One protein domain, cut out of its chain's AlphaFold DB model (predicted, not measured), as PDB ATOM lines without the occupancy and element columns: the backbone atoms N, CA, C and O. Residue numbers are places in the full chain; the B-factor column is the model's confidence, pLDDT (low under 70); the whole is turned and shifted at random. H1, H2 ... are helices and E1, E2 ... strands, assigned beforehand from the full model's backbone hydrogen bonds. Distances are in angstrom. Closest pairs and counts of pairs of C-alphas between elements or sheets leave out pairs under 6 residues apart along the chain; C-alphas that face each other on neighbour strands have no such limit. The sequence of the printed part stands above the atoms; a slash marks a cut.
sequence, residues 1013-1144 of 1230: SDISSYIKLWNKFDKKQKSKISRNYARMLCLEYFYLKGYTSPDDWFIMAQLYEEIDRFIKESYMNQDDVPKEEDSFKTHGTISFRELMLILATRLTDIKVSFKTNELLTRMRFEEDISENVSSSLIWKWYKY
ATOM      1  N   SER A1013      -4.196  55.410  14.319       77.38
ATOM      2  CA  SER A1013      -4.469  54.242  13.462       77.38
ATOM      3  C   SER A1013      -3.360  53.175  13.482       77.38
ATOM      4  O   SER A1013      -3.624  51.991  13.223       77.38
ATOM      5  N   ASP A1014      -2.142  53.534  13.889       84.12
ATOM      6  CA  ASP A1014      -0.997  52.622  13.969       84.12
ATOM      7  C   ASP A1014      -1.114  51.630  15.119       84.12
ATOM      8  O   ASP A1014      -0.615  50.511  15.005       84.12
ATOM      9  N   ILE A1015      -1.871  51.969  16.165       84.44
ATOM     10  CA  ILE A1015      -2.188  51.068  17.283       84.44
ATOM     11  C   ILE A1015      -2.834  49.776  16.757       84.44
ATOM     12  O   ILE A1015      -2.449  48.674  17.148       84.44
ATOM     13  N   SER A1016      -3.766  49.887  15.805       81.56
ATOM     14  CA  SER A1016      -4.431  48.717  15.206       81.56
ATOM     15  C   SER A1016      -3.468  47.874  14.367       81.56
ATOM     16  O   SER A1016      -3.546  46.643  14.363       81.56
ATOM     17  N   SER A1017      -2.539  48.525  13.666       84.50
ATOM     18  CA  SER A1017      -1.498  47.851  12.880       84.50
ATOM     19  C   SER A1017      -0.510  47.116  13.790       84.50
ATOM     20  O   SER A1017      -0.171  45.958  13.544       84.50
ATOM     21  N   TYR A1018      -0.128  47.752  14.896       88.69
ATOM     22  CA  TYR A1018       0.718  47.172  15.927       88.69
ATOM     23  C   TYR A1018       0.067  45.954  16.588       88.69
ATOM     24  O   TYR A1018       0.728  44.934  16.743       88.69
ATOM     25  N   ILE A1019      -1.230  45.998  16.927       87.00
ATOM     26  CA  ILE A1019      -1.940  44.845  17.518       87.00
ATOM     27  C   ILE A1019      -1.884  43.627  16.585       87.00
ATOM     28  O   ILE A1019      -1.607  42.510  17.029       87.00
ATOM     29  N   LYS A1020      -2.101  43.831  15.278       84.25
ATOM     30  CA  LYS A1020      -2.013  42.755  14.275       84.25
ATOM     31  C   LYS A1020      -0.608  42.151  14.219       84.25
ATOM     32  O   LYS A1020      -0.476  40.926  14.203       84.25
ATOM     33  N   LEU A1021       0.425  42.993  14.235       87.62
ATOM     34  CA  LEU A1021       1.824  42.561  14.272       87.62
ATOM     35  C   LEU A1021       2.157  41.813  15.561       87.62
ATOM     36  O   LEU A1021       2.711  40.718  15.516       87.62
ATOM     37  N   TRP A1022       1.760  42.351  16.712       89.81
ATOM     38  CA  TRP A1022       1.978  41.722  18.008       89.81
ATOM     39  C   TRP A1022       1.407  40.307  18.055       89.81
ATOM     40  O   TRP A1022       2.100  39.369  18.449       89.81
ATOM     41  N   ASN A1023       0.179  40.122  17.569       86.38
ATOM     42  CA  ASN A1023      -0.490  38.821  17.540       86.38
ATOM     43  C   ASN A1023       0.209  37.784  16.642       86.38
ATOM     44  O   ASN A1023       0.068  36.580  16.874       86.38
ATOM     45  N   LYS A1024       1.002  38.218  15.654       84.69
ATOM     46  CA  LYS A1024       1.847  37.333  14.834       84.69
ATOM     47  C   LYS A1024       3.014  36.753  15.645       84.69
ATOM     48  O   LYS A1024       3.367  35.584  15.462       84.69
ATOM     49  N   PHE A1025       3.591  37.543  16.554       85.62
ATOM     50  CA  PHE A1025       4.762  37.170  17.354       85.62
ATOM     51  C   PHE A1025       4.404  36.549  18.718       85.62
ATOM     52  O   PHE A1025       5.049  35.580  19.130       85.62
ATOM     53  N   ASP A1026       3.346  37.005  19.397       86.38
ATOM     54  CA  ASP A1026       2.877  36.436  20.672       86.38
ATOM     55  C   ASP A1026       2.027  35.172  20.462       86.38
ATOM     56  O   ASP A1026       0.816  35.117  20.696       86.38
ATOM     57  N   LYS A1027       2.687  34.084  20.051       76.12
ATOM     58  CA  LYS A1027       2.018  32.794  19.829       76.12
ATOM     59  C   LYS A1027       1.347  32.247  21.096       76.12
ATOM     60  O   LYS A1027       0.444  31.428  20.964       76.12
ATOM     61  N   LYS A1028       1.771  32.599  22.310       74.19
ATOM     62  CA  LYS A1028       1.184  32.035  23.543       74.19
ATOM     63  C   LYS A1028       0.140  32.959  24.182       74.19
ATOM     64  O   LYS A1028      -0.489  32.526  25.144       74.19
ATOM     65  N   GLN A1029      -0.064  34.164  23.639       74.88
ATOM     66  CA  GLN A1029      -0.941  35.206  24.187       74.88
ATOM     67  C   GLN A1029      -0.660  35.458  25.668       74.88
ATOM     68  O   GLN A1029      -1.563  35.448  26.507       74.88
ATOM     69  N   LYS A1030       0.629  35.596  25.993       75.25
ATOM     70  CA  LYS A1030       1.094  35.894  27.353       75.25
ATOM     71  C   LYS A1030       1.207  37.400  27.607       75.25
ATOM     72  O   LYS A1030       1.626  37.784  28.695       75.25
ATOM     73  N   SER A1031       0.872  38.236  26.617       81.62
ATOM     74  CA  SER A1031       1.017  39.700  26.653       81.62
ATOM     75  C   SER A1031       2.464  40.165  26.869       81.62
ATOM     76  O   SER A1031       2.704  41.328  27.194       81.62
ATOM     77  N   LYS A1032       3.427  39.256  26.668       83.88
ATOM     78  CA  LYS A1032       4.869  39.468  26.801       83.88
ATOM     79  C   LYS A1032       5.603  38.712  25.698       83.88
ATOM     80  O   LYS A1032       5.296  37.543  25.451       83.88
ATOM     81  N   ILE A1033       6.598  39.349  25.086       87.25
ATOM     82  CA  ILE A1033       7.461  38.740  24.062       87.25
ATOM     83  C   ILE A1033       8.929  38.828  24.469       87.25
ATOM     84  O   ILE A1033       9.324  39.718  25.216       87.25
ATOM     85  N   SER A1034       9.749  37.893  23.983       86.06
ATOM     86  CA  SER A1034      11.196  37.940  24.216       86.06
ATOM     87  C   SER A1034      11.854  39.065  23.410       86.06
ATOM     88  O   SER A1034      11.400  39.358  22.301       86.06
ATOM     89  N   ARG A1035      12.993  39.577  23.880       83.88
ATOM     90  CA  ARG A1035      13.832  40.599  23.225       83.88
ATOM     91  C   ARG A1035      13.991  40.430  21.706       83.88
ATOM     92  O   ARG A1035      13.776  41.378  20.959       83.88
ATOM     93  N   ASN A1036      14.327  39.229  21.225       84.19
ATOM     94  CA  ASN A1036      14.533  38.993  19.786       84.19
ATOM     95  C   ASN A1036      13.242  39.171  18.974       84.19
ATOM     96  O   ASN A1036      13.264  39.772  17.903       84.19
ATOM     97  N   TYR A1037      12.107  38.704  19.500       87.06
ATOM     98  CA  TYR A1037      10.803  38.925  18.871       87.06
ATOM     99  C   TYR A1037      10.395  40.401  18.902       87.06
ATOM    100  O   TYR A1037       9.816  40.864  17.927       87.06
ATOM    101  N   ALA A1038      10.743  41.151  19.956       86.25
ATOM    102  CA  ALA A1038      10.498  42.593  20.014       86.25
ATOM    103  C   ALA A1038      11.256  43.348  18.911       86.25
ATOM    104  O   ALA A1038      10.660  44.148  18.196       86.25
ATOM    105  N   ARG A1039      12.537  43.022  18.696       87.38
ATOM    106  CA  ARG A1039      13.341  43.609  17.609       87.38
ATOM    107  C   ARG A1039      12.773  43.297  16.226       87.38
ATOM    108  O   ARG A1039      12.613  44.199  15.412       87.38
ATOM    109  N   MET A1040      12.423  42.033  15.982       87.75
ATOM    110  CA  MET A1040      11.818  41.612  14.713       87.75
ATOM    111  C   MET A1040      10.475  42.303  14.455       87.75
ATOM    112  O   MET A1040      10.191  42.674  13.320       87.75
ATOM    113  N   LEU A1041       9.671  42.512  15.502       90.50
ATOM    114  CA  LEU A1041       8.409  43.240  15.408       90.50
ATOM    115  C   LEU A1041       8.637  44.698  15.000       90.50
ATOM    116  O   LEU A1041       7.973  45.169  14.080       90.50
ATOM    117  N   CYS A1042       9.581  45.400  15.634       88.19
ATOM    118  CA  CYS A1042       9.920  46.777  15.267       88.19
ATOM    119  C   CYS A1042      10.426  46.874  13.821       88.19
ATOM    120  O   CYS A1042      10.024  47.778  13.095       88.19
ATOM    121  N   LEU A1043      11.245  45.918  13.371       87.88
ATOM    122  CA  LEU A1043      11.725  45.875  11.989       87.88
ATOM    123  C   LEU A1043      10.580  45.693  10.984       87.88
ATOM    124  O   LEU A1043      10.504  46.416   9.993       87.88
ATOM    125  N   GLU A1044       9.661  44.762  11.257       88.50
ATOM    126  CA  GLU A1044       8.483  44.549  10.411       88.50
ATOM    127  C   GLU A1044       7.552  45.776  10.420       88.50
ATOM    128  O   GLU A1044       7.000  46.132   9.381       88.50
ATOM    129  N   TYR A1045       7.427  46.468  11.559       88.62
ATOM    130  CA  TYR A1045       6.669  47.717  11.665       88.62
ATOM    131  C   TYR A1045       7.249  48.825  10.774       88.62
ATOM    132  O   TYR A1045       6.511  49.421   9.989       88.62
ATOM    133  N   PHE A1046       8.561  49.079  10.848       86.56
ATOM    134  CA  PHE A1046       9.227  50.106  10.034       86.56
ATOM    135  C   PHE A1046       9.117  49.801   8.537       86.56
ATOM    136  O   PHE A1046       8.828  50.696   7.744       86.56
ATOM    137  N   TYR A1047       9.250  48.526   8.163       85.56
ATOM    138  CA  TYR A1047       9.059  48.080   6.786       85.56
ATOM    139  C   TYR A1047       7.629  48.331   6.286       85.56
ATOM    140  O   TYR A1047       7.441  48.916   5.222       85.56
ATOM    141  N   LEU A1048       6.608  47.957   7.068       85.25
ATOM    142  CA  LEU A1048       5.198  48.166   6.706       85.25
ATOM    143  C   LEU A1048       4.819  49.644   6.568       85.25
ATOM    144  O   LEU A1048       3.888  49.967   5.832       85.25
ATOM    145  N   LYS A1049       5.513  50.529   7.286       83.19
ATOM    146  CA  LYS A1049       5.302  51.979   7.230       83.19
ATOM    147  C   LYS A1049       6.142  52.695   6.177       83.19
ATOM    148  O   LYS A1049       5.927  53.884   5.966       83.19
ATOM    149  N   GLY A1050       7.044  51.992   5.493       81.12
ATOM    150  CA  GLY A1050       7.921  52.592   4.489       81.12
ATOM    151  C   GLY A1050       9.014  53.486   5.086       81.12
ATOM    152  O   GLY A1050       9.508  54.376   4.401       81.12
ATOM    153  N   TYR A1051       9.398  53.268   6.347       81.31
ATOM    154  CA  TYR A1051      10.533  53.950   6.981       81.31
ATOM    155  C   TYR A1051      11.841  53.284   6.548       81.31
ATOM    156  O   TYR A1051      12.416  52.467   7.268       81.31
ATOM    157  N   THR A1052      12.262  53.571   5.316       75.25
ATOM    158  CA  THR A1052      13.463  52.990   4.698       75.25
ATOM    159  C   THR A1052      14.580  54.009   4.489       75.25
ATOM    160  O   THR A1052      15.547  53.703   3.793       75.25
ATOM    161  N   SER A1053      14.471  55.224   5.037       72.94
ATOM    162  CA  SER A1053      15.542  56.213   4.892       72.94
ATOM    163  C   SER A1053      16.768  55.834   5.744       72.94
ATOM    164  O   SER A1053      16.627  55.149   6.761       72.94
ATOM    165  N   PRO A1054      17.986  56.276   5.378       66.81
ATOM    166  CA  PRO A1054      19.181  56.028   6.188       66.81
ATOM    167  C   PRO A1054      19.072  56.570   7.625       66.81
ATOM    168  O   PRO A1054      19.580  55.952   8.562       66.81
ATOM    169  N   ASP A1055      18.347  57.676   7.816       71.44
ATOM    170  CA  ASP A1055      18.038  58.228   9.139       71.44
ATOM    171  C   ASP A1055      17.136  57.294   9.963       71.44
ATOM    172  O   ASP A1055      17.317  57.167  11.176       71.44
ATOM    173  N   ASP A1056      16.211  56.581   9.316       78.50
ATOM    174  CA  ASP A1056      15.329  55.620   9.987       78.50
ATOM    175  C   ASP A1056      16.101  54.404  10.506       78.50
ATOM    176  O   ASP A1056      15.758  53.858  11.555       78.50
ATOM    177  N   TRP A1057      17.187  54.007   9.833       77.75
ATOM    178  CA  TRP A1057      18.064  52.942  10.328       77.75
ATOM    179  C   TRP A1057      18.775  53.340  11.625       77.75
ATOM    180  O   TRP A1057      18.926  52.522  12.538       77.75
ATOM    181  N   PHE A1058      19.176  54.606  11.738       78.50
ATOM    182  CA  PHE A1058      19.759  55.130  12.970       78.50
ATOM    183  C   PHE A1058      18.725  55.185  14.103       78.50
ATOM    184  O   PHE A1058      19.012  54.724  15.208       78.50
ATOM    185  N   ILE A1059      17.496  55.640  13.817       81.69
ATOM    186  CA  ILE A1059      16.375  55.612  14.775       81.69
ATOM    187  C   ILE A1059      16.094  54.173  15.237       81.69
ATOM    188  O   ILE A1059      15.908  53.923  16.426       81.69
ATOM    189  N   MET A1060      16.132  53.202  14.322       83.56
ATOM    190  CA  MET A1060      15.980  51.781  14.646       83.56
ATOM    191  C   MET A1060      17.088  51.250  15.558       83.56
ATOM    192  O   MET A1060      16.814  50.488  16.486       83.56
ATOM    193  N   ALA A1061      18.340  51.655  15.330       79.81
ATOM    194  CA  ALA A1061      19.452  51.277  16.197       79.81
ATOM    195  C   ALA A1061      19.290  51.846  17.619       79.81
ATOM    196  O   ALA A1061      19.506  51.120  18.590       79.81
ATOM    197  N   GLN A1062      18.845  53.101  17.744       83.38
ATOM    198  CA  GLN A1062      18.519  53.726  19.032       83.38
ATOM    199  C   GLN A1062      17.358  53.025  19.741       83.38
ATOM    200  O   GLN A1062      17.443  52.743  20.936       83.38
ATOM    201  N   LEU A1063      16.304  52.675  19.001       86.81
ATOM    202  CA  LEU A1063      15.159  51.928  19.519       86.81
ATOM    203  C   LEU A1063      15.583  50.572  20.104       86.81
ATOM    204  O   LEU A1063      15.110  50.168  21.163       86.81
ATOM    205  N   TYR A1064      16.495  49.859  19.439       85.75
ATOM    206  CA  TYR A1064      16.998  48.574  19.928       85.75
ATOM    207  C   TYR A1064      17.826  48.681  21.206       85.75
ATOM    208  O   TYR A1064      17.768  47.755  22.017       85.75
ATOM    209  N   GLU A1065      18.588  49.760  21.370       84.25
ATOM    210  CA  GLU A1065      19.347  50.023  22.594       84.25
ATOM    211  C   GLU A1065      18.409  50.379  23.755       84.25
ATOM    212  O   GLU A1065      18.560  49.867  24.863       84.25
ATOM    213  N   GLU A1066      17.375  51.179  23.490       85.25
ATOM    214  CA  GLU A1066      16.350  51.523  24.478       85.25
ATOM    215  C   GLU A1066      15.595  50.290  24.985       85.25
ATOM    216  O   GLU A1066      15.448  50.105  26.193       85.25
ATOM    217  N   ILE A1067      15.171  49.409  24.070       83.12
ATOM    218  CA  ILE A1067      14.519  48.140  24.419       83.12
ATOM    219  C   ILE A1067      15.441  47.291  25.297       83.12
ATOM    220  O   ILE A1067      14.998  46.715  26.289       83.12
ATOM    221  N   ASP A1068      16.724  47.196  24.948       81.81
ATOM    222  CA  ASP A1068      17.685  46.415  25.722       81.81
ATOM    223  C   ASP A1068      17.867  46.974  27.132       81.81
ATOM    224  O   ASP A1068      17.844  46.212  28.101       81.81
ATOM    225  N   ARG A1069      18.020  48.294  27.260       80.88
ATOM    226  CA  ARG A1069      18.172  48.967  28.550       80.88
ATOM    227  C   ARG A1069      16.939  48.773  29.427       80.88
ATOM    228  O   ARG A1069      17.079  48.352  30.571       80.88
ATOM    229  N   PHE A1070      15.746  48.970  28.871       76.69
ATOM    230  CA  PHE A1070      14.488  48.794  29.594       76.69
ATOM    231  C   PHE A1070      14.301  47.354  30.086       76.69
ATOM    232  O   PHE A1070      13.987  47.112  31.254       76.69
ATOM    233  N   ILE A1071      14.555  46.364  29.221       76.38
ATOM    234  CA  ILE A1071      14.512  44.959  29.640       76.38
ATOM    235  C   ILE A1071      15.555  44.742  30.743       76.38
ATOM    236  O   ILE A1071      15.245  44.096  31.735       76.38
ATOM    237  N   LYS A1072      16.760  45.313  30.646       73.69
ATOM    238  CA  LYS A1072      17.802  45.141  31.669       73.69
ATOM    239  C   LYS A1072      17.361  45.697  33.025       73.69
ATOM    240  O   LYS A1072      17.501  44.998  34.019       73.69
ATOM    241  N   GLU A1073      16.765  46.885  33.063       68.12
ATOM    242  CA  GLU A1073      16.211  47.488  34.286       68.12
ATOM    243  C   GLU A1073      15.071  46.650  34.880       68.12
ATOM    244  O   GLU A1073      15.078  46.350  36.073       68.12
ATOM    245  N   SER A1074      14.133  46.177  34.051       61.38
ATOM    246  CA  SER A1074      13.033  45.319  34.515       61.38
ATOM    247  C   SER A1074      13.514  43.973  35.077       61.38
ATOM    248  O   SER A1074      12.934  43.467  36.036       61.38
ATOM    249  N   TYR A1075      14.597  43.417  34.523       58.69
ATOM    250  CA  TYR A1075      15.209  42.167  34.982       58.69
ATOM    251  C   TYR A1075      15.910  42.326  36.329       58.69
ATOM    252  O   TYR A1075      15.875  41.403  37.139       58.69
ATOM    253  N   MET A1076      16.511  43.490  36.581       56.00
ATOM    254  CA  MET A1076      17.186  43.787  37.847       56.00
ATOM    255  C   MET A1076      16.197  44.021  38.999       56.00
ATOM    256  O   MET A1076      16.559  43.807  40.148       56.00
ATOM    257  N   ASN A1077      14.952  44.406  38.705       49.41
ATOM    258  CA  ASN A1077      13.925  44.676  39.719       49.41
ATOM    259  C   ASN A1077      13.139  43.430  40.171       49.41
ATOM    260  O   ASN A1077      12.376  43.522  41.133       49.41
ATOM    261  N   GLN A1078      13.247  42.295  39.464       50.69
ATOM    262  CA  GLN A1078      12.330  41.161  39.648       50.69
ATOM    263  C   GLN A1078      12.856  40.041  40.551       50.69
ATOM    264  O   GLN A1078      12.030  39.381  41.166       50.69
ATOM    265  N   ASP A1079      14.174  39.860  40.682       43.22
ATOM    266  CA  ASP A1079      14.804  38.909  41.607       43.22
ATOM    267  C   ASP A1079      16.277  39.319  41.838       43.22
ATOM    268  O   ASP A1079      17.062  39.332  40.890       43.22
ATOM    269  N   ASP A1080      16.674  39.613  43.083       45.03
ATOM    270  CA  ASP A1080      18.056  39.926  43.512       45.03
ATOM    271  C   ASP A1080      19.028  38.719  43.374       45.03
ATOM    272  O   ASP A1080      19.673  38.291  44.334       45.03
ATOM    273  N   VAL A1081      19.149  38.112  42.187       41.50
ATOM    274  CA  VAL A1081      20.106  37.031  41.897       41.50
ATOM    275  C   VAL A1081      20.919  37.390  40.648       41.50
ATOM    276  O   VAL A1081      20.350  37.456  39.556       41.50
ATOM    277  N   PRO A1082      22.252  37.568  40.745       40.28
ATOM    278  CA  PRO A1082      23.080  37.823  39.575       40.28
ATOM    279  C   PRO A1082      23.147  36.542  38.737       40.28
ATOM    280  O   PRO A1082      23.848  35.592  39.081       40.28
ATOM    281  N   LYS A1083      22.397  36.493  37.636       42.78
ATOM    282  CA  LYS A1083      22.579  35.474  36.597       42.78
ATOM    283  C   LYS A1083      23.457  36.031  35.486       42.78
ATOM    284  O   LYS A1083      23.429  37.225  35.204       42.78
ATOM    285  N   GLU A1084      24.237  35.141  34.877       48.22
ATOM    286  CA  GLU A1084      25.185  35.421  33.793       48.22
ATOM    287  C   GLU A1084      24.620  36.397  32.745       48.22
ATOM    288  O   GLU A1084      23.442  36.326  32.379       48.22
ATOM    289  N   GLU A1085      25.487  37.266  32.216       47.00
ATOM    290  CA  GLU A1085      25.190  38.292  31.199       47.00
ATOM    291  C   GLU A1085      24.523  37.713  29.925       47.00
ATOM    292  O   GLU A1085      23.820  38.413  29.189       47.00
ATOM    293  N   ASP A1086      24.681  36.405  29.693       45.47
ATOM    294  CA  ASP A1086      24.068  35.651  28.597       45.47
ATOM    295  C   ASP A1086      22.630  35.159  28.886       45.47
ATOM    296  O   ASP A1086      21.856  34.932  27.950       45.47
ATOM    297  N   SER A1087      22.203  35.081  30.155       49.41
ATOM    298  CA  SER A1087      20.822  34.721  30.535       49.41
ATOM    299  C   SER A1087      19.812  35.830  30.203       49.41
ATOM    300  O   SER A1087      18.686  35.560  29.783       49.41
ATOM    301  N   PHE A1088      20.243  37.091  30.274       48.75
ATOM    302  CA  PHE A1088      19.479  38.264  29.841       48.75
ATOM    303  C   PHE A1088      19.166  38.229  28.334       48.75
ATOM    304  O   PHE A1088      18.073  38.605  27.906       48.75
ATOM    305  N   LYS A1089      20.093  37.712  27.513       54.06
ATOM    306  CA  LYS A1089      19.913  37.584  26.055       54.06
ATOM    307  C   LYS A1089      18.835  36.563  25.675       54.06
ATOM    308  O   LYS A1089      18.289  36.659  24.578       54.06
ATOM    309  N   THR A1090      18.535  35.608  26.555       53.03
ATOM    310  CA  THR A1090      17.625  34.480  26.290       53.03
ATOM    311  C   THR A1090      16.294  34.583  27.031       53.03
ATOM    312  O   THR A1090      15.268  34.211  26.463       53.03
ATOM    313  N   HIS A1091      16.277  35.129  28.249       60.00
ATOM    314  CA  HIS A1091      15.056  35.238  29.046       60.00
ATOM    315  C   HIS A1091      14.355  36.591  28.921       60.00
ATOM    316  O   HIS A1091      13.132  36.581  28.947       60.00
ATOM    317  N   GLY A1092      15.082  37.690  28.657       69.38
ATOM    318  CA  GLY A1092      14.586  39.066  28.481       69.38
ATOM    319  C   GLY A1092      13.186  39.200  27.866       69.38
ATOM    320  O   GLY A1092      13.048  38.980  26.664       69.38
ATOM    321  N   THR A1093      12.160  39.593  28.636       79.94
ATOM    322  CA  THR A1093      10.780  39.803  28.150       79.94
ATOM    323  C   THR A1093      10.323  41.245  28.302       79.94
ATOM    324  O   THR A1093      10.518  41.820  29.367       79.94
ATOM    325  N   ILE A1094       9.616  41.760  27.298       85.81
ATOM    326  CA  ILE A1094       8.942  43.064  27.328       85.81
ATOM    327  C   ILE A1094       7.429  42.882  27.192       85.81
ATOM    328  O   ILE A1094       6.974  41.957  26.503       85.81
ATOM    329  N   SER A1095       6.637  43.721  27.860       87.31
ATOM    330  CA  SER A1095       5.178  43.693  27.735       87.31
ATOM    331  C   SER A1095       4.676  44.435  26.489       87.31
ATOM    332  O   SER A1095       5.373  45.259  25.900       87.31
ATOM    333  N   PHE A1096       3.432  44.138  26.098       89.19
ATOM    334  CA  PHE A1096       2.738  44.786  24.975       89.19
ATOM    335  C   PHE A1096       2.731  46.319  25.073       89.19
ATOM    336  O   PHE A1096       3.026  47.006  24.098       89.19
ATOM    337  N   ARG A1097       2.393  46.856  26.251       87.56
ATOM    338  CA  ARG A1097       2.214  48.303  26.445       87.56
ATOM    339  C   ARG A1097       3.542  49.042  26.447       87.56
ATOM    340  O   ARG A1097       3.666  50.054  25.772       87.56
ATOM    341  N   GLU A1098       4.535  48.496  27.144       88.19
ATOM    342  CA  GLU A1098       5.872  49.090  27.235       88.19
ATOM    343  C   GLU A1098       6.510  49.226  25.851       88.19
ATOM    344  O   GLU A1098       6.996  50.296  25.497       88.19
ATOM    345  N   LEU A1099       6.448  48.175  25.025       90.38
ATOM    346  CA  LEU A1099       7.015  48.234  23.680       90.38
ATOM    347  C   LEU A1099       6.259  49.221  22.776       90.38
ATOM    348  O   LEU A1099       6.886  49.902  21.967       90.38
ATOM    349  N   MET A1100       4.929  49.305  22.895       89.69
ATOM    350  CA  MET A1100       4.133  50.283  22.147       89.69
ATOM    351  C   MET A1100       4.472  51.721  22.563       89.69
ATOM    352  O   MET A1100       4.622  52.571  21.691       89.69
ATOM    353  N   LEU A1101       4.641  51.984  23.863       88.75
ATOM    354  CA  LEU A1101       5.010  53.303  24.378       88.75
ATOM    355  C   LEU A1101       6.413  53.714  23.919       88.75
ATOM    356  O   LEU A1101       6.584  54.808  23.394       88.75
ATOM    357  N   ILE A1102       7.403  52.821  24.030       89.06
ATOM    358  CA  ILE A1102       8.768  53.073  23.540       89.06
ATOM    359  C   ILE A1102       8.747  53.406  22.042       89.06
ATOM    360  O   ILE A1102       9.357  54.380  21.603       89.06
ATOM    361  N   LEU A1103       7.996  52.640  21.248       89.06
ATOM    362  CA  LEU A1103       7.866  52.896  19.817       89.06
ATOM    363  C   LEU A1103       7.165  54.235  19.524       89.06
ATOM    364  O   LEU A1103       7.612  54.965  18.642       89.06
ATOM    365  N   ALA A1104       6.119  54.587  20.275       88.62
ATOM    366  CA  ALA A1104       5.431  55.868  20.141       88.62
ATOM    367  C   ALA A1104       6.355  57.051  20.483       88.62
ATOM    368  O   ALA A1104       6.497  57.943  19.653       88.62
ATOM    369  N   THR A1105       7.047  57.018  21.633       87.31
ATOM    370  CA  THR A1105       7.955  58.100  22.082       87.31
ATOM    371  C   THR A1105       9.038  58.424  21.054       87.31
ATOM    372  O   THR A1105       9.330  59.592  20.812       87.31
ATOM    373  N   ARG A1106       9.609  57.403  20.403       86.38
ATOM    374  CA  ARG A1106      10.674  57.569  19.400       86.38
ATOM    375  C   ARG A1106      10.206  58.102  18.058       86.38
ATOM    376  O   ARG A1106      10.999  58.667  17.313       86.38
ATOM    377  N   LEU A1107       8.945  57.872  17.720       85.62
ATOM    378  CA  LEU A1107       8.357  58.294  16.452       85.62
ATOM    379  C   LEU A1107       7.689  59.676  16.551       85.62
ATOM    380  O   LEU A1107       7.287  60.247  15.535       85.62
ATOM    381  N   THR A1108       7.572  60.231  17.753       84.94
ATOM    382  CA  THR A1108       7.049  61.578  18.000       84.94
ATOM    383  C   THR A1108       8.158  62.611  18.147       84.94
ATOM    384  O   THR A1108       9.232  62.306  18.657       84.94
ATOM    385  N   ASP A1109       7.891  63.853  17.736       84.31
ATOM    386  CA  ASP A1109       8.798  64.969  18.014       84.31
ATOM    387  C   ASP A1109       8.669  65.385  19.483       84.31
ATOM    388  O   ASP A1109       7.688  66.020  19.892       84.31
ATOM    389  N   ILE A1110       9.665  65.003  20.285       83.44
ATOM    390  CA  ILE A1110       9.668  65.233  21.728       83.44
ATOM    391  C   ILE A1110       9.665  66.725  22.079       83.44
ATOM    392  O   ILE A1110       9.008  67.101  23.045       83.44
ATOM    393  N   LYS A1111      10.309  67.601  21.291       84.00
ATOM    394  CA  LYS A1111      10.457  69.031  21.634       84.00
ATOM    395  C   LYS A1111       9.127  69.775  21.630       84.00
ATOM    396  O   LYS A1111       8.950  70.719  22.392       84.00
ATOM    397  N   VAL A1112       8.210  69.344  20.769       84.19
ATOM    398  CA  VAL A1112       6.881  69.945  20.617       84.19
ATOM    399  C   VAL A1112       5.852  69.238  21.504       84.19
ATOM    400  O   VAL A1112       4.954  69.877  22.049       84.19
ATOM    401  N   SER A1113       6.003  67.921  21.673       84.12
ATOM    402  CA  SER A1113       4.996  67.053  22.293       84.12
ATOM    403  C   SER A1113       5.154  66.892  23.810       84.12
ATOM    404  O   SER A1113       4.186  66.580  24.497       84.12
ATOM    405  N   PHE A1114       6.355  67.071  24.365       84.62
ATOM    406  CA  PHE A1114       6.610  66.806  25.783       84.62
ATOM    407  C   PHE A1114       6.463  68.076  26.626       84.62
ATOM    408  O   PHE A1114       6.702  69.199  26.174       84.62
ATOM    409  N   LYS A1115       6.090  67.896  27.897       81.88
ATOM    410  CA  LYS A1115       6.138  68.967  28.907       81.88
ATOM    411  C   LYS A1115       7.592  69.258  29.268       81.88
ATOM    412  O   LYS A1115       8.404  68.343  29.242       81.88
ATOM    413  N   THR A1116       7.919  70.466  29.720       74.12
ATOM    414  CA  THR A1116       9.315  70.878  29.976       74.12
ATOM    415  C   THR A1116      10.096  69.907  30.875       74.12
ATOM    416  O   THR A1116      11.200  69.500  30.528       74.12
ATOM    417  N   ASN A1117       9.514  69.459  31.994       71.19
ATOM    418  CA  ASN A1117      10.182  68.518  32.906       71.19
ATOM    419  C   ASN A1117      10.395  67.124  32.281       71.19
ATOM    420  O   ASN A1117      11.445  66.502  32.462       71.19
ATOM    421  N   GLU A1118       9.401  66.638  31.537       76.38
ATOM    422  CA  GLU A1118       9.444  65.340  30.856       76.38
ATOM    423  C   GLU A1118      10.436  65.379  29.689       76.38
ATOM    424  O   GLU A1118      11.259  64.479  29.541       76.38
ATOM    425  N   LEU A1119      10.424  66.475  28.926       81.50
ATOM    426  CA  LEU A1119      11.323  66.753  27.814       81.50
ATOM    427  C   LEU A1119      12.779  66.753  28.273       81.50
ATOM    428  O   LEU A1119      13.602  66.093  27.656       81.50
ATOM    429  N   LEU A1120      13.106  67.443  29.371       75.50
ATOM    430  CA  LEU A1120      14.474  67.487  29.900       75.50
ATOM    431  C   LEU A1120      14.978  66.097  30.297       75.50
ATOM    432  O   LEU A1120      16.109  65.725  29.982       75.50
ATOM    433  N   THR A1121      14.129  65.323  30.971       74.75
ATOM    434  CA  THR A1121      14.461  63.952  31.378       74.75
ATOM    435  C   THR A1121      14.644  63.062  30.150       74.75
ATOM    436  O   THR A1121      15.596  62.284  30.080       74.75
ATOM    437  N   ARG A1122      13.776  63.225  29.144       83.12
ATOM    438  CA  ARG A1122      13.833  62.468  27.897       83.12
ATOM    439  C   ARG A1122      15.048  62.832  27.049       83.12
ATOM    440  O   ARG A1122      15.729  61.922  26.604       83.12
ATOM    441  N   MET A1123      15.369  64.112  26.867       78.75
ATOM    442  CA  MET A1123      16.528  64.549  26.076       78.75
ATOM    443  C   MET A1123      17.834  63.983  26.633       78.75
ATOM    444  O   MET A1123      18.589  63.376  25.881       78.75
ATOM    445  N   ARG A1124      18.041  64.057  27.956       76.62
ATOM    446  CA  ARG A1124      19.210  63.441  28.614       76.62
ATOM    447  C   ARG A1124      19.301  61.942  28.338       76.62
ATOM    448  O   ARG A1124      20.376  61.411  28.078       76.62
ATOM    449  N   PHE A1125      18.164  61.252  28.398       81.69
ATOM    450  CA  PHE A1125      18.098  59.826  28.108       81.69
ATOM    451  C   PHE A1125      18.404  59.510  26.633       81.69
ATOM    452  O   PHE A1125      19.069  58.518  26.336       81.69
ATOM    453  N   GLU A1126      17.954  60.346  25.694       80.38
ATOM    454  CA  GLU A1126      18.237  60.171  24.268       80.38
ATOM    455  C   GLU A1126      19.686  60.483  23.895       80.38
ATOM    456  O   GLU A1126      20.244  59.774  23.056       80.38
ATOM    457  N   GLU A1127      20.301  61.480  24.532       80.44
ATOM    458  CA  GLU A1127      21.727  61.794  24.391       80.44
ATOM    459  C   GLU A1127      22.591  60.605  24.806       80.44
ATOM    460  O   GLU A1127      23.406  60.129  24.013       80.44
ATOM    461  N   ASP A1128      22.337  60.051  25.992       79.31
ATOM    462  CA  ASP A1128      23.053  58.881  26.504       79.31
ATOM    463  C   ASP A1128      22.853  57.646  25.601       79.31
ATOM    464  O   ASP A1128      23.799  56.925  25.277       79.31
ATOM    465  N   ILE A1129      21.639  57.404  25.094       81.00
ATOM    466  CA  ILE A1129      21.414  56.327  24.111       81.00
ATOM    467  C   ILE A1129      22.194  56.577  22.820       81.00
ATOM    468  O   ILE A1129      22.808  55.651  22.287       81.00
ATOM    469  N   SER A1130      22.185  57.806  22.307       77.38
ATOM    470  CA  SER A1130      22.897  58.161  21.080       77.38
ATOM    471  C   SER A1130      24.406  57.954  21.223       77.38
ATOM    472  O   SER A1130      25.040  57.397  20.322       77.38
ATOM    473  N   GLU A1131      24.978  58.318  22.372       78.62
ATOM    474  CA  GLU A1131      26.392  58.111  22.689       78.62
ATOM    475  C   GLU A1131      26.749  56.616  22.744       78.62
ATOM    476  O   GLU A1131      27.730  56.180  22.131       78.62
ATOM    477  N   ASN A1132      25.913  55.800  23.393       78.94
ATOM    478  CA  ASN A1132      26.112  54.349  23.486       78.94
ATOM    479  C   ASN A1132      25.998  53.648  22.125       78.94
ATOM    480  O   ASN A1132      26.841  52.816  21.772       78.94
ATOM    481  N   VAL A1133      24.991  54.003  21.321       77.62
ATOM    482  CA  VAL A1133      24.799  53.463  19.964       77.62
ATOM    483  C   VAL A1133      25.977  53.837  19.072       77.62
ATOM    484  O   VAL A1133      26.523  52.969  18.386       77.62
ATOM    485  N   SER A1134      26.410  55.098  19.121       73.31
ATOM    486  CA  SER A1134      27.564  55.586  18.363       73.31
ATOM    487  C   SER A1134      28.830  54.834  18.765       73.31
ATOM    488  O   SER A1134      29.530  54.303  17.905       73.31
ATOM    489  N   SER A1135      29.069  54.668  20.067       76.81
ATOM    490  CA  SER A1135      30.192  53.890  20.600       76.81
ATOM    491  C   SER A1135      30.163  52.430  20.130       76.81
ATOM    492  O   SER A1135      31.186  51.886  19.704       76.81
ATOM    493  N   SER A1136      28.985  51.795  20.125       73.75
ATOM    494  CA  SER A1136      28.800  50.421  19.636       73.75
ATOM    495  C   SER A1136      29.054  50.291  18.131       73.75
ATOM    496  O   SER A1136      29.700  49.337  17.686       73.75
ATOM    497  N   LEU A1137      28.578  51.253  17.334       72.25
ATOM    498  CA  LEU A1137      28.803  51.307  15.888       72.25
ATOM    499  C   LEU A1137      30.285  51.508  15.567       72.25
ATOM    500  O   LEU A1137      30.831  50.752  14.765       72.25
ATOM    501  N   ILE A1138      30.953  52.443  16.249       76.94
ATOM    502  CA  ILE A1138      32.395  52.689  16.115       76.94
ATOM    503  C   ILE A1138      33.180  51.422  16.461       76.94
ATOM    504  O   ILE A1138      34.090  51.035  15.729       76.94
ATOM    505  N   TRP A1139      32.808  50.720  17.533       73.62
ATOM    506  CA  TRP A1139      33.477  49.482  17.930       73.62
ATOM    507  C   TRP A1139      33.269  48.341  16.922       73.62
ATOM    508  O   TRP A1139      34.215  47.617  16.595       73.62
ATOM    509  N   LYS A1140      32.053  48.185  16.378       70.56
ATOM    510  CA  LYS A1140      31.764  47.225  15.296       70.56
ATOM    511  C   LYS A1140      32.545  47.557  14.031       70.56
ATOM    512  O   LYS A1140      33.135  46.652  13.443       70.56
ATOM    513  N   TRP A1141      32.593  48.832  13.650       77.38
ATOM    514  CA  TRP A1141      33.382  49.315  12.522       77.38
ATOM    515  C   TRP A1141      34.874  49.035  12.728       77.38
ATOM    516  O   TRP A1141      35.504  48.425  11.868       77.38
ATOM    517  N   TYR A1142      35.423  49.353  13.901       77.25
ATOM    518  CA  TYR A1142      36.809  49.043  14.256       77.25
ATOM    519  C   TYR A1142      37.103  47.539  14.158       77.25
ATOM    520  O   TYR A1142      38.125  47.131  13.607       77.25
ATOM    521  N   LYS A1143      36.194  46.687  14.648       71.31
ATOM    522  CA  LYS A1143      36.327  45.226  14.558       71.31
ATOM    523  C   LYS A1143      36.269  44.732  13.110       71.31
ATOM    524  O   LYS A1143      37.045  43.845  12.754       71.31
ATOM    525  N   TYR A1144      35.393  45.309  12.289       69.88
ATOM    526  CA  TYR A1144      35.299  45.022  10.859       69.88
ATOM    527  C   TYR A1144      36.582  45.425  10.124       69.88
ATOM    528  O   TYR A1144      37.188  44.586   9.465       69.88
TER     529      TYR A1144
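What this domain is: This is residues 1013 to 1144 of the 1230 residues of the protein "Sodium leak channel non-selective protein" of Thelohanellus kitauei (UniProt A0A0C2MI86). The long helix H3 runs through the middle of a helical body, with H2 folding back along it as a hairpin, H5 also packing on H3, on the same side of it as H2 but steeply tilted to H2, and H1 packing on H2 farther out from H3. On the other side of H3 the longest helix, H7, crosses it nearly at a right angle, and its residues 1138 to 1144 stick out; a tiny two-stranded sheet, E1 and E2, sits where H2 and H5 begin. The printed part has 132 residues with seven named helices and two named strands, in the order H1 E1 H2 H3 H4 E2 H5 H6 H7; the sheet is antiparallel and the class is mostly helix. It is compact, with a radius of gyration of the C-alphas of 15.6 A and spans of 39 by 38 by 38 A.

How they stand to each other: E1, residues 1032 to 1034, and E2, residues 1093 to 1095, are antiparallel neighbours at 147 degrees; N 1033 and O 1094 are 3.0 A apart, within hydrogen-bond range. H3, residues 1054 to 1076, comes nearest to E2 with the C-alphas of Ile 1071 and Ile 1094, 6.3 A apart. H3 is the hub, touching three helices. H2, residues 1035 to 1049, forms a helical hairpin with it, at a shallow tilt of 29 degrees, opposite ways; their closest C-alphas, of Arg 1039 and Tyr 1064, are 6.6 A apart. H5, residues 1096 to 1107, touches H3 at residues 1059 to 1067 alone, at 37 degrees, only just steep, opposite ways; the closest C-alphas are those of Leu 1063 and Arg 1106, 7.2 A. H7, residues 1116 to 1144, touches H3 about perpendicular, at 75 degrees, with residues 1129 to 1133 alone; the closest C-alphas are those of Gln 1062 and Val 1133, 6.4 A. H1, residues 1014 to 1025, touches H2 at a steep tilt of 44 degrees, opposite ways, closest at the C-alphas of Phe 1025 and Tyr 1037, 6.5 A; H1 and H3 are apart. H4, residues 1087 to 1091, is close to H3 but not clearly touching, with the C-alphas of Lys 1072 and Phe 1088 closest at 7.3 A. H6, residues 1110 to 1113, only just touches H7, with 3 pairs of C-alphas within 8 A, the closest being Ile 1110 and Leu 1119 at 6.5 A. Every O i to N i+4 pair is within hydrogen-bond range in H1, H2, H3, H4, H5 and H7; H6 is too short for one.

Where its parts are: H1 begins at C-alpha 1014, (-0.997, 52.622, 13.969), and spans 16.8 A; H2 spans 21.4 A, H3 34.0 A and H5 16.9 A. H7 spans 41.3 A and ends at C-alpha 1144, (35.299, 45.022, 10.859).

The domain as a whole: The C-alphas of Gly 1050 and Val 1081 are farthest apart, 42.3 A. The printed part has no cut and no long link; residues 1077 to 1087 stand free. Confidence is under 70 at residues 1054, 1073 to 1092 and 1144.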